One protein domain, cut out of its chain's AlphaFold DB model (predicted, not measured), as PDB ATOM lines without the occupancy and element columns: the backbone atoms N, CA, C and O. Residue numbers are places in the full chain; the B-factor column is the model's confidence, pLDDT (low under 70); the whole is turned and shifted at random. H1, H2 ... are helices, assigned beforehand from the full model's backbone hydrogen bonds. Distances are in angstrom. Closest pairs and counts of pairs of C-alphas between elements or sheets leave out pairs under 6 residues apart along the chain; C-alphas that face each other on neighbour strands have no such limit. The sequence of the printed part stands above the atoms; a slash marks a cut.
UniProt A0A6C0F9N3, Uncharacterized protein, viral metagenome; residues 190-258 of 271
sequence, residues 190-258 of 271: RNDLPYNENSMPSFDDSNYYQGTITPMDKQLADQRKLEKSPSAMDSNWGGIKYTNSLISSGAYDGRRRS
ATOM      1  N   ARG A 190     209.971 157.775 210.391       74.06
ATOM      2  CA  ARG A 190     210.362 157.479 211.783       74.06
ATOM      3  C   ARG A 190     210.549 155.994 212.092       74.06
ATOM      4  O   ARG A 190     210.859 155.657 213.231       74.06
ATOM      5  N   ASN A 191     210.363 155.118 211.106       72.25
ATOM      6  CA  ASN A 191     210.464 153.667 211.288       72.25
ATOM      7  C   ASN A 191     211.884 153.104 211.079       72.25
ATOM      8  O   ASN A 191     212.049 151.887 211.120       72.25
ATOM      9  N   ASP A 192     212.894 153.955 210.873       74.06
ATOM     10  CA  ASP A 192     214.276 153.546 210.581       74.06
ATOM     11  C   ASP A 192     215.285 154.171 211.561       74.06
ATOM     12  O   ASP A 192     216.007 155.115 211.241       74.06
ATOM     13  N   LEU A 193     215.300 153.669 212.802       78.31
ATOM     14  CA  LEU A 193     216.279 154.081 213.818       78.31
ATOM     15  C   LEU A 193     217.691 153.592 213.426       78.31
ATOM     16  O   LEU A 193     217.830 152.432 213.033       78.31
ATOM     17  N   PRO A 194     218.756 154.407 213.586       83.56
ATOM     18  CA  PRO A 194     218.825 155.664 214.349       83.56
ATOM     19  C   PRO A 194     218.569 156.939 213.520       83.56
ATOM     20  O   PRO A 194     218.811 158.050 213.992       83.56
ATOM     21  N   TYR A 195     218.154 156.818 212.261       78.81
ATOM     22  CA  TYR A 195     217.954 157.971 211.388       78.81
ATOM     23  C   TYR A 195     216.599 158.641 211.656       78.81
ATOM     24  O   TYR A 195     215.681 158.056 212.229       78.81
ATOM     25  N   ASN A 196     216.476 159.911 211.257       74.88
ATOM     26  CA  ASN A 196     215.234 160.693 211.360       74.88
ATOM     27  C   ASN A 196     214.692 160.879 212.793       74.88
ATOM     28  O   ASN A 196     213.520 161.211 212.994       74.88
ATOM     29  N   GLU A 197     215.549 160.743 213.805       69.25
ATOM     30  CA  GLU A 197     215.229 161.143 215.170       69.25
ATOM     31  C   GLU A 197     215.057 162.676 215.244       69.25
ATOM     32  O   GLU A 197     215.884 163.445 214.757       69.25
ATOM     33  N   ASN A 198     213.958 163.146 215.846       71.94
ATOM     34  CA  ASN A 198     213.583 164.569 215.954       71.94
ATOM     35  C   ASN A 198     213.287 165.318 214.631       71.94
ATOM     36  O   ASN A 198     213.293 166.558 214.611       71.94
ATOM     37  N   SER A 199     212.961 164.609 213.546       76.88
ATOM     38  CA  SER A 199     212.430 165.215 212.318       76.88
ATOM     39  C   SER A 199     210.975 165.699 212.483       76.88
ATOM     40  O   SER A 199     210.219 165.230 213.345       76.88
ATOM     41  N   MET A 200     210.574 166.682 211.668       76.94
ATOM     42  CA  MET A 200     209.165 167.087 211.554       76.94
ATOM     43  C   MET A 200     208.372 165.940 210.907       76.94
ATOM     44  O   MET A 200     208.935 165.300 210.020       76.94
ATOM     45  N   PRO A 201     207.110 165.678 211.311       78.25
ATOM     46  CA  PRO A 201     206.268 164.734 210.591       78.25
ATOM     47  C   PRO A 201     206.252 165.047 209.096       78.25
ATOM     48  O   PRO A 201     206.055 166.206 208.714       78.25
ATOM     49  N   SER A 202     206.483 164.026 208.279       78.31
ATOM     50  CA  SER A 202     206.420 164.151 206.825       78.31
ATOM     51  C   SER A 202     205.012 164.554 206.381       78.31
ATOM     52  O   SER A 202     204.017 164.137 206.977       78.31
ATOM     53  N   PHE A 203     204.928 165.374 205.333       80.56
ATOM     54  CA  PHE A 203     203.659 165.644 204.667       80.56
ATOM     55  C   PHE A 203     203.238 164.406 203.868       80.56
ATOM     56  O   PHE A 203     204.048 163.858 203.121       80.56
ATOM     57  N   ASP A 204     201.987 163.986 204.037       73.56
ATOM     58  CA  ASP A 204     201.362 162.906 203.276       73.56
ATOM     59  C   ASP A 204     200.224 163.505 202.443       73.56
ATOM     60  O   ASP A 204     199.326 164.149 202.990       73.56
ATOM     61  N   ASP A 205     200.287 163.325 201.124       76.00
ATOM     62  CA  ASP A 205     199.253 163.768 200.186       76.00
ATOM     63  C   ASP A 205     198.074 162.784 200.105       76.00
ATOM     64  O   ASP A 205     197.057 163.059 199.463       76.00
ATOM     65  N   SER A 206     198.185 161.632 200.764       76.44
ATOM     66  CA  SER A 206     197.181 160.591 200.731       76.44
ATOM     67  C   SER A 206     196.016 160.859 201.694       76.44
ATOM     68  O   SER A 206     196.146 161.472 202.753       76.44
ATOM     69  N   ASN A 207     194.842 160.306 201.370       72.00
ATOM     70  CA  ASN A 207     193.643 160.373 202.220       72.00
ATOM     71  C   ASN A 207     193.722 159.467 203.472       72.00
ATOM     72  O   ASN A 207     192.689 159.015 203.961       72.00
ATOM     73  N   TYR A 208     194.915 159.143 203.977       77.19
ATOM     74  CA  TYR A 208     195.099 158.183 205.069       77.19
ATOM     75  C   TYR A 208     194.326 158.562 206.344       77.19
ATOM     76  O   TYR A 208     193.742 157.697 206.988       77.19
ATOM     77  N   TYR A 209     194.263 159.857 206.675       76.62
ATOM     78  CA  TYR A 209     193.569 160.358 207.870       76.62
ATOM     79  C   TYR A 209     192.091 160.706 207.644       76.62
ATOM     80  O   TYR A 209     191.413 161.147 208.576       76.62
ATOM     81  N   GLN A 210     191.564 160.528 206.429       76.25
ATOM     82  CA  GLN A 210     190.184 160.893 206.124       76.25
ATOM     83  C   GLN A 210     189.209 160.053 206.963       76.25
ATOM     84  O   GLN A 210     189.220 158.828 206.906       76.25
ATOM     85  N   GLY A 211     188.352 160.720 207.742       70.94
ATOM     86  CA  GLY A 211     187.405 160.041 208.637       70.94
ATOM     87  C   GLY A 211     188.004 159.583 209.972       70.94
ATOM     88  O   GLY A 211     187.365 158.821 210.692       70.94
ATOM     89  N   THR A 212     189.199 160.054 210.332       79.94
ATOM     90  CA  THR A 212     189.806 159.857 211.659       79.94
ATOM     91  C   THR A 212     190.105 161.204 212.314       79.94
ATOM     92  O   THR A 212     190.174 162.221 211.629       79.94
ATOM     93  N   ILE A 213     190.256 161.233 213.641       81.31
ATOM     94  CA  ILE A 213     190.680 162.432 214.374       81.31
ATOM     95  C   ILE A 213     192.152 162.282 214.744       81.31
ATOM     96  O   ILE A 213     192.517 161.417 215.548       81.31
ATOM     97  N   THR A 214     193.002 163.163 214.222       85.06
ATOM     98  CA  THR A 214     194.410 163.217 214.619       85.06
ATOM     99  C   THR A 214     194.634 164.128 215.837       85.06
ATOM    100  O   THR A 214     193.844 165.039 216.104       85.06
ATOM    101  N   PRO A 215     195.744 163.964 216.587       84.25
ATOM    102  CA  PRO A 215     196.165 164.926 217.602       84.25
ATOM    103  C   PRO A 215     196.258 166.363 217.083       84.25
ATOM    104  O   PRO A 215     195.988 167.304 217.829       84.25
ATOM    105  N   MET A 216     196.636 166.531 215.811       79.94
ATOM    106  CA  MET A 216     196.719 167.840 215.173       79.94
ATOM    107  C   MET A 216     195.327 168.448 214.975       79.94
ATOM    108  O   MET A 216     195.135 169.617 215.307       79.94
ATOM    109  N   ASP A 217     194.350 167.648 214.539       84.38
ATOM    110  CA  ASP A 217     192.963 168.092 214.364       84.38
ATOM    111  C   ASP A 217     192.343 168.545 215.681       84.38
ATOM    112  O   ASP A 217     191.714 169.598 215.732       84.38
ATOM    113  N   LYS A 218     192.567 167.798 216.770       84.38
ATOM    114  CA  LYS A 218     192.096 168.192 218.108       84.38
ATOM    115  C   LYS A 218     192.657 169.540 218.526       84.38
ATOM    116  O   LYS A 218     191.922 170.412 218.976       84.38
ATOM    117  N   GLN A 219     193.962 169.716 218.346       79.88
ATOM    118  CA  GLN A 219     194.632 170.946 218.730       79.88
ATOM    119  C   GLN A 219     194.136 172.138 217.900       79.88
ATOM    120  O   GLN A 219     193.937 173.219 218.446       79.88
ATOM    121  N   LEU A 220     193.915 171.946 216.599       83.12
ATOM    122  CA  LEU A 220     193.370 172.983 215.725       83.12
ATOM    123  C   LEU A 220     191.903 173.289 216.060       83.12
ATOM    124  O   LEU A 220     191.503 174.450 216.091       83.12
ATOM    125  N   ALA A 221     191.107 172.266 216.373       84.44
ATOM    126  CA  ALA A 221     189.733 172.430 216.830       84.44
ATOM    127  C   ALA A 221     189.660 173.221 218.144       84.44
ATOM    128  O   ALA A 221     188.795 174.081 218.286       84.44
ATOM    129  N   ASP A 222     190.569 172.974 219.086       83.31
ATOM    130  CA  ASP A 222     190.631 173.728 220.337       83.31
ATOM    131  C   ASP A 222     191.133 175.162 220.131       83.31
ATOM    132  O   ASP A 222     190.614 176.080 220.761       83.31
ATOM    133  N   GLN A 223     192.063 175.392 219.199       78.62
ATOM    134  CA  GLN A 223     192.524 176.741 218.832       78.62
ATOM    135  C   GLN A 223     191.412 177.596 218.229       78.62
ATOM    136  O   GLN A 223     191.262 178.760 218.592       78.62
ATOM    137  N   ARG A 224     190.581 177.009 217.367       82.38
ATOM    138  CA  ARG A 224     189.430 177.694 216.761       82.38
ATOM    139  C   ARG A 224     188.364 178.105 217.772       82.38
ATOM    140  O   ARG A 224     187.602 179.020 217.490       82.38
ATOM    141  N   LYS A 225     188.311 177.454 218.939       84.19
ATOM    142  CA  LYS A 225     187.399 177.820 220.036       84.19
ATOM    143  C   LYS A 225     187.907 178.990 220.881       84.19
ATOM    144  O   LYS A 225     187.148 179.494 221.703       84.19
ATOM    145  N   LEU A 226     189.176 179.383 220.744       83.06
ATOM    146  CA  LEU A 226     189.720 180.537 221.460       83.06
ATOM    147  C   LEU A 226     189.068 181.831 220.964       83.06
ATOM    148  O   LEU A 226     188.526 181.888 219.867       83.06
ATOM    149  N   GLU A 227     189.140 182.899 221.751       87.12
ATOM    150  CA  GLU A 227     188.686 184.214 221.284       87.12
ATOM    151  C   GLU A 227     189.617 184.768 220.193       87.12
ATOM    152  O   GLU A 227     189.160 185.289 219.179       87.12
ATOM    153  N   LYS A 228     190.932 184.594 220.379       86.25
ATOM    154  CA  LYS A 228     191.972 184.932 219.403       86.25
ATOM    155  C   LYS A 228     192.795 183.685 219.100       86.25
ATOM    156  O   LYS A 228     193.456 183.147 219.986       86.25
ATOM    157  N   SER A 229     192.765 183.222 217.854       87.19
ATOM    158  CA  SER A 229     193.590 182.100 217.409       87.19
ATOM    159  C   SER A 229     194.998 182.576 217.029       87.19
ATOM    160  O   SER A 229     195.148 183.654 216.449       87.19
ATOM    161  N   PRO A 230     196.056 181.792 217.306       85.75
ATOM    162  CA  PRO A 230     197.394 182.036 216.763       85.75
ATOM    163  C   PRO A 230     197.534 181.687 215.273       85.75
ATOM    164  O   PRO A 230     198.572 181.965 214.678       85.75
ATOM    165  N   SER A 231     196.552 181.010 214.672       85.62
ATOM    166  CA  SER A 231     196.635 180.505 213.299       85.62
ATOM    167  C   SER A 231     196.077 181.511 212.299       85.62
ATOM    168  O   SER A 231     194.916 181.893 212.400       85.62
ATOM    169  N   ALA A 232     196.871 181.872 211.287       87.81
ATOM    170  CA  ALA A 232     196.448 182.777 210.212       87.81
ATOM    171  C   ALA A 232     195.326 182.225 209.323       87.81
ATOM    172  O   ALA A 232     194.712 182.970 208.566       87.81
ATOM    173  N   MET A 233     195.067 180.920 209.417       85.81
ATOM    174  CA  MET A 233     194.025 180.238 208.654       85.81
ATOM    175  C   MET A 233     192.667 180.224 209.364       85.81
ATOM    176  O   MET A 233     191.686 179.783 208.769       85.81
ATOM    177  N   ASP A 234     192.598 180.658 210.626       85.56
ATOM    178  CA  ASP A 234     191.347 180.683 211.376       85.56
ATOM    179  C   ASP A 234     190.649 182.045 211.243       85.56
ATOM    180  O   ASP A 234     191.288 183.093 211.145       85.56
ATOM    181  N   SER A 235     189.316 182.047 211.274       88.50
ATOM    182  CA  SER A 235     188.507 183.269 211.141       88.50
ATOM    183  C   SER A 235     188.698 184.255 212.298       88.50
ATOM    184  O   SER A 235     188.557 185.460 212.117       88.50
ATOM    185  N   ASN A 236     189.038 183.746 213.480       85.50
ATOM    186  CA  ASN A 236     189.328 184.497 214.698       85.50
ATOM    187  C   ASN A 236     190.838 184.729 214.896       85.50
ATOM    188  O   ASN A 236     191.306 184.830 216.032       85.50
ATOM    189  N   TRP A 237     191.634 184.762 213.822       89.88
ATOM    190  CA  TRP A 237     193.074 184.982 213.935       89.88
ATOM    191  C   TRP A 237     193.390 186.297 214.664       89.88
ATOM    192  O   TRP A 237     192.994 187.380 214.234       89.88
ATOM    193  N   GLY A 238     194.173 186.221 215.745       87.25
ATOM    194  CA  GLY A 238     194.600 187.379 216.538       87.25
ATOM    195  C   GLY A 238     195.631 188.279 215.843       87.25
ATOM    196  O   GLY A 238     196.053 189.292 216.403       87.25
ATOM    197  N   GLY A 239     196.055 187.919 214.629       92.12
ATOM    198  CA  GLY A 239     197.007 188.676 213.827       92.12
ATOM    199  C   GLY A 239     198.468 188.473 214.234       92.12
ATOM    200  O   GLY A 239     198.821 187.711 215.140       92.12
ATOM    201  N   ILE A 240     199.347 189.196 213.537       91.38
ATOM    202  CA  ILE A 240     200.805 189.067 213.681       91.38
ATOM    203  C   ILE A 240     201.264 189.452 215.096       91.38
ATOM    204  O   ILE A 240     202.075 188.745 215.687       91.38
ATOM    205  N   LYS A 241     200.720 190.537 215.669       91.94
ATOM    206  CA  LYS A 241     201.109 191.020 217.007       91.94
ATOM    207  C   LYS A 241     200.814 189.993 218.102       91.94
ATOM    208  O   LYS A 241     201.692 189.704 218.904       91.94
ATOM    209  N   TYR A 242     199.616 189.410 218.081       87.94
ATOM    210  CA  TYR A 242     199.221 188.350 219.008       87.94
ATOM    211  C   TYR A 242     200.073 187.089 218.834       87.94
ATOM    212  O   TYR A 242     200.521 186.478 219.796       87.94
ATOM    213  N   THR A 243     200.361 186.714 217.588       87.69
ATOM    214  CA  THR A 243     201.218 185.553 217.320       87.69
ATOM    215  C   THR A 243     202.630 185.771 217.876       87.69
ATOM    216  O   THR A 243     203.183 184.877 218.511       87.69
ATOM    217  N   ASN A 244     203.186 186.975 217.711       88.94
ATOM    218  CA  ASN A 244     204.490 187.339 218.265       88.94
ATOM    219  C   ASN A 244     204.486 187.382 219.798       88.94
ATOM    220  O   ASN A 244     205.464 186.943 220.399       88.94
ATOM    221  N   SER A 245     203.410 187.850 220.443       89.50
ATOM    222  CA  SER A 245     203.334 187.849 221.911       89.50
ATOM    223  C   SER A 245     203.332 186.431 222.482       89.50
ATOM    224  O   SER A 245     204.003 186.182 223.476       89.50
ATOM    225  N   LEU A 246     202.680 185.477 221.808       86.12
ATOM    226  CA  LEU A 246     202.710 184.060 222.189       86.12
ATOM    227  C   LEU A 246     204.095 183.418 222.038       86.12
ATOM    228  O   LEU A 246     204.456 182.523 222.798       86.12
ATOM    229  N   ILE A 247     204.873 183.852 221.044       84.56
ATOM    230  CA  ILE A 247     206.266 183.415 220.890       84.56
ATOM    231  C   ILE A 247     207.095 183.949 222.060       84.56
ATOM    232  O   ILE A 247     207.806 183.181 222.704       84.56
ATOM    233  N   SER A 248     206.952 185.238 222.373       87.06
ATOM    234  CA  SER A 248     207.660 185.885 223.481       87.06
ATOM    235  C   SER A 248     207.269 185.330 224.853       87.06
ATOM    236  O   SER A 248     208.124 185.246 225.729       87.06
ATOM    237  N   SER A 249     206.014 184.913 225.042       84.12
ATOM    238  CA  SER A 249     205.530 184.327 226.300       84.12
ATOM    239  C   SER A 249     205.954 182.871 226.512       84.12
ATOM    240  O   SER A 249     205.651 182.288 227.552       84.12
ATOM    241  N   GLY A 250     206.654 182.261 225.548       82.25
ATOM    242  CA  GLY A 250     207.115 180.878 225.655       82.25
ATOM    243  C   GLY A 250     206.015 179.840 225.419       82.25
ATOM    244  O   GLY A 250     206.164 178.687 225.821       82.25
ATOM    245  N   ALA A 251     204.928 180.200 224.727       77.38
ATOM    246  CA  ALA A 251     203.866 179.253 224.362       77.38
ATOM    247  C   ALA A 251     204.356 178.107 223.446       77.38
ATOM    248  O   ALA A 251     203.668 177.095 223.270       77.38
ATOM    249  N   TYR A 252     205.543 178.270 222.855       79.44
ATOM    250  CA  TYR A 252     206.177 177.334 221.937       79.44
ATOM    251  C   TYR A 252     207.544 176.892 222.476       79.44
ATOM    252  O   TYR A 252     208.406 177.720 222.760       79.44
ATOM    253  N   ASP A 253     207.753 175.578 222.561       78.62
ATOM    254  CA  ASP A 253     209.045 174.954 222.863       78.62
ATOM    255  C   ASP A 253     209.768 174.632 221.546       78.62
ATOM    256  O   ASP A 253     209.575 173.580 220.919       78.62
ATOM    257  N   GLY A 254     210.533 175.607 221.052       78.56
ATOM    258  CA  GLY A 254     211.185 175.539 219.747       78.56
ATOM    259  C   GLY A 254     210.172 175.332 218.615       78.56
ATOM    260  O   GLY A 254     209.411 176.231 218.270       78.56
ATOM    261  N   ARG A 255     210.164 174.133 218.017       73.81
ATOM    262  CA  ARG A 255     209.230 173.750 216.935       73.81
ATOM    263  C   ARG A 255     207.962 173.050 217.440       73.81
ATOM    264  O   ARG A 255     207.157 172.594 216.630       73.81
ATOM    265  N   ARG A 256     207.799 172.891 218.755       73.00
ATOM    266  CA  ARG A 256     206.671 172.186 219.374       73.00
ATOM    267  C   ARG A 256     205.747 173.186 220.057       73.00
ATOM    268  O   ARG A 256     206.186 174.159 220.655       73.00
ATOM    269  N   ARG A 257     204.446 172.921 219.985       70.19
ATOM    270  CA  ARG A 257     203.460 173.583 220.843       70.19
ATOM    271  C   ARG A 257     203.413 172.831 222.168       70.19
ATOM    272  O   ARG A 257     203.411 171.597 222.164       70.19
ATOM    273  N   SER A 258     203.390 173.555 223.281       63.34
ATOM    274  CA  SER A 258     203.200 172.949 224.600       63.34
ATOM    275  C   SER A 258     201.854 172.213 224.654       63.34
ATOM    276  O   SER A 258     200.880 172.623 224.018       63.34
TER     277      SER A 258
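What this domain is: This is residues 190 to 258 of the 271 residues of an uncharacterized protein of viral metagenome (UniProt A0A6C0F9N3). This model has little regular structure: an open, winding chain in which two short helices, H1 and H2, are joined at one end by a looped link, residues 225 to 238. Residues 191 to 197 and 203 to 218, the latter reaching into H1, stick out from the rest. The printed part has 69 residues, 20 of them in the helices, no named strand, and the class all helix. It is loose, with a radius of gyration of the C-alphas of 15.0 A and spans of 40 by 30 by 17 A.

Where its parts are: Find C-alpha 215 at (196.165, 164.926, 217.602); from there H1, residues 215 to 224, runs 14.5 A. H2, residues 239 to 248, runs 14.6 A to C-alpha 248 at (207.660, 185.885, 223.481).

How they stand to each other: H1 and H2 are apart, joined by a long link of 14 residues. In both, every O i to N i+4 pair is within hydrogen-bond range. Past H2, residues 252 to 253 pair antiparallel with residues 256 to 257.

The domain as a whole: The C-alphas of Pro 194 and Glu 227, the two farthest apart, are 42.1 A apart. The printed part has no cut. Residues 197 and 258 have pLDDT under 70.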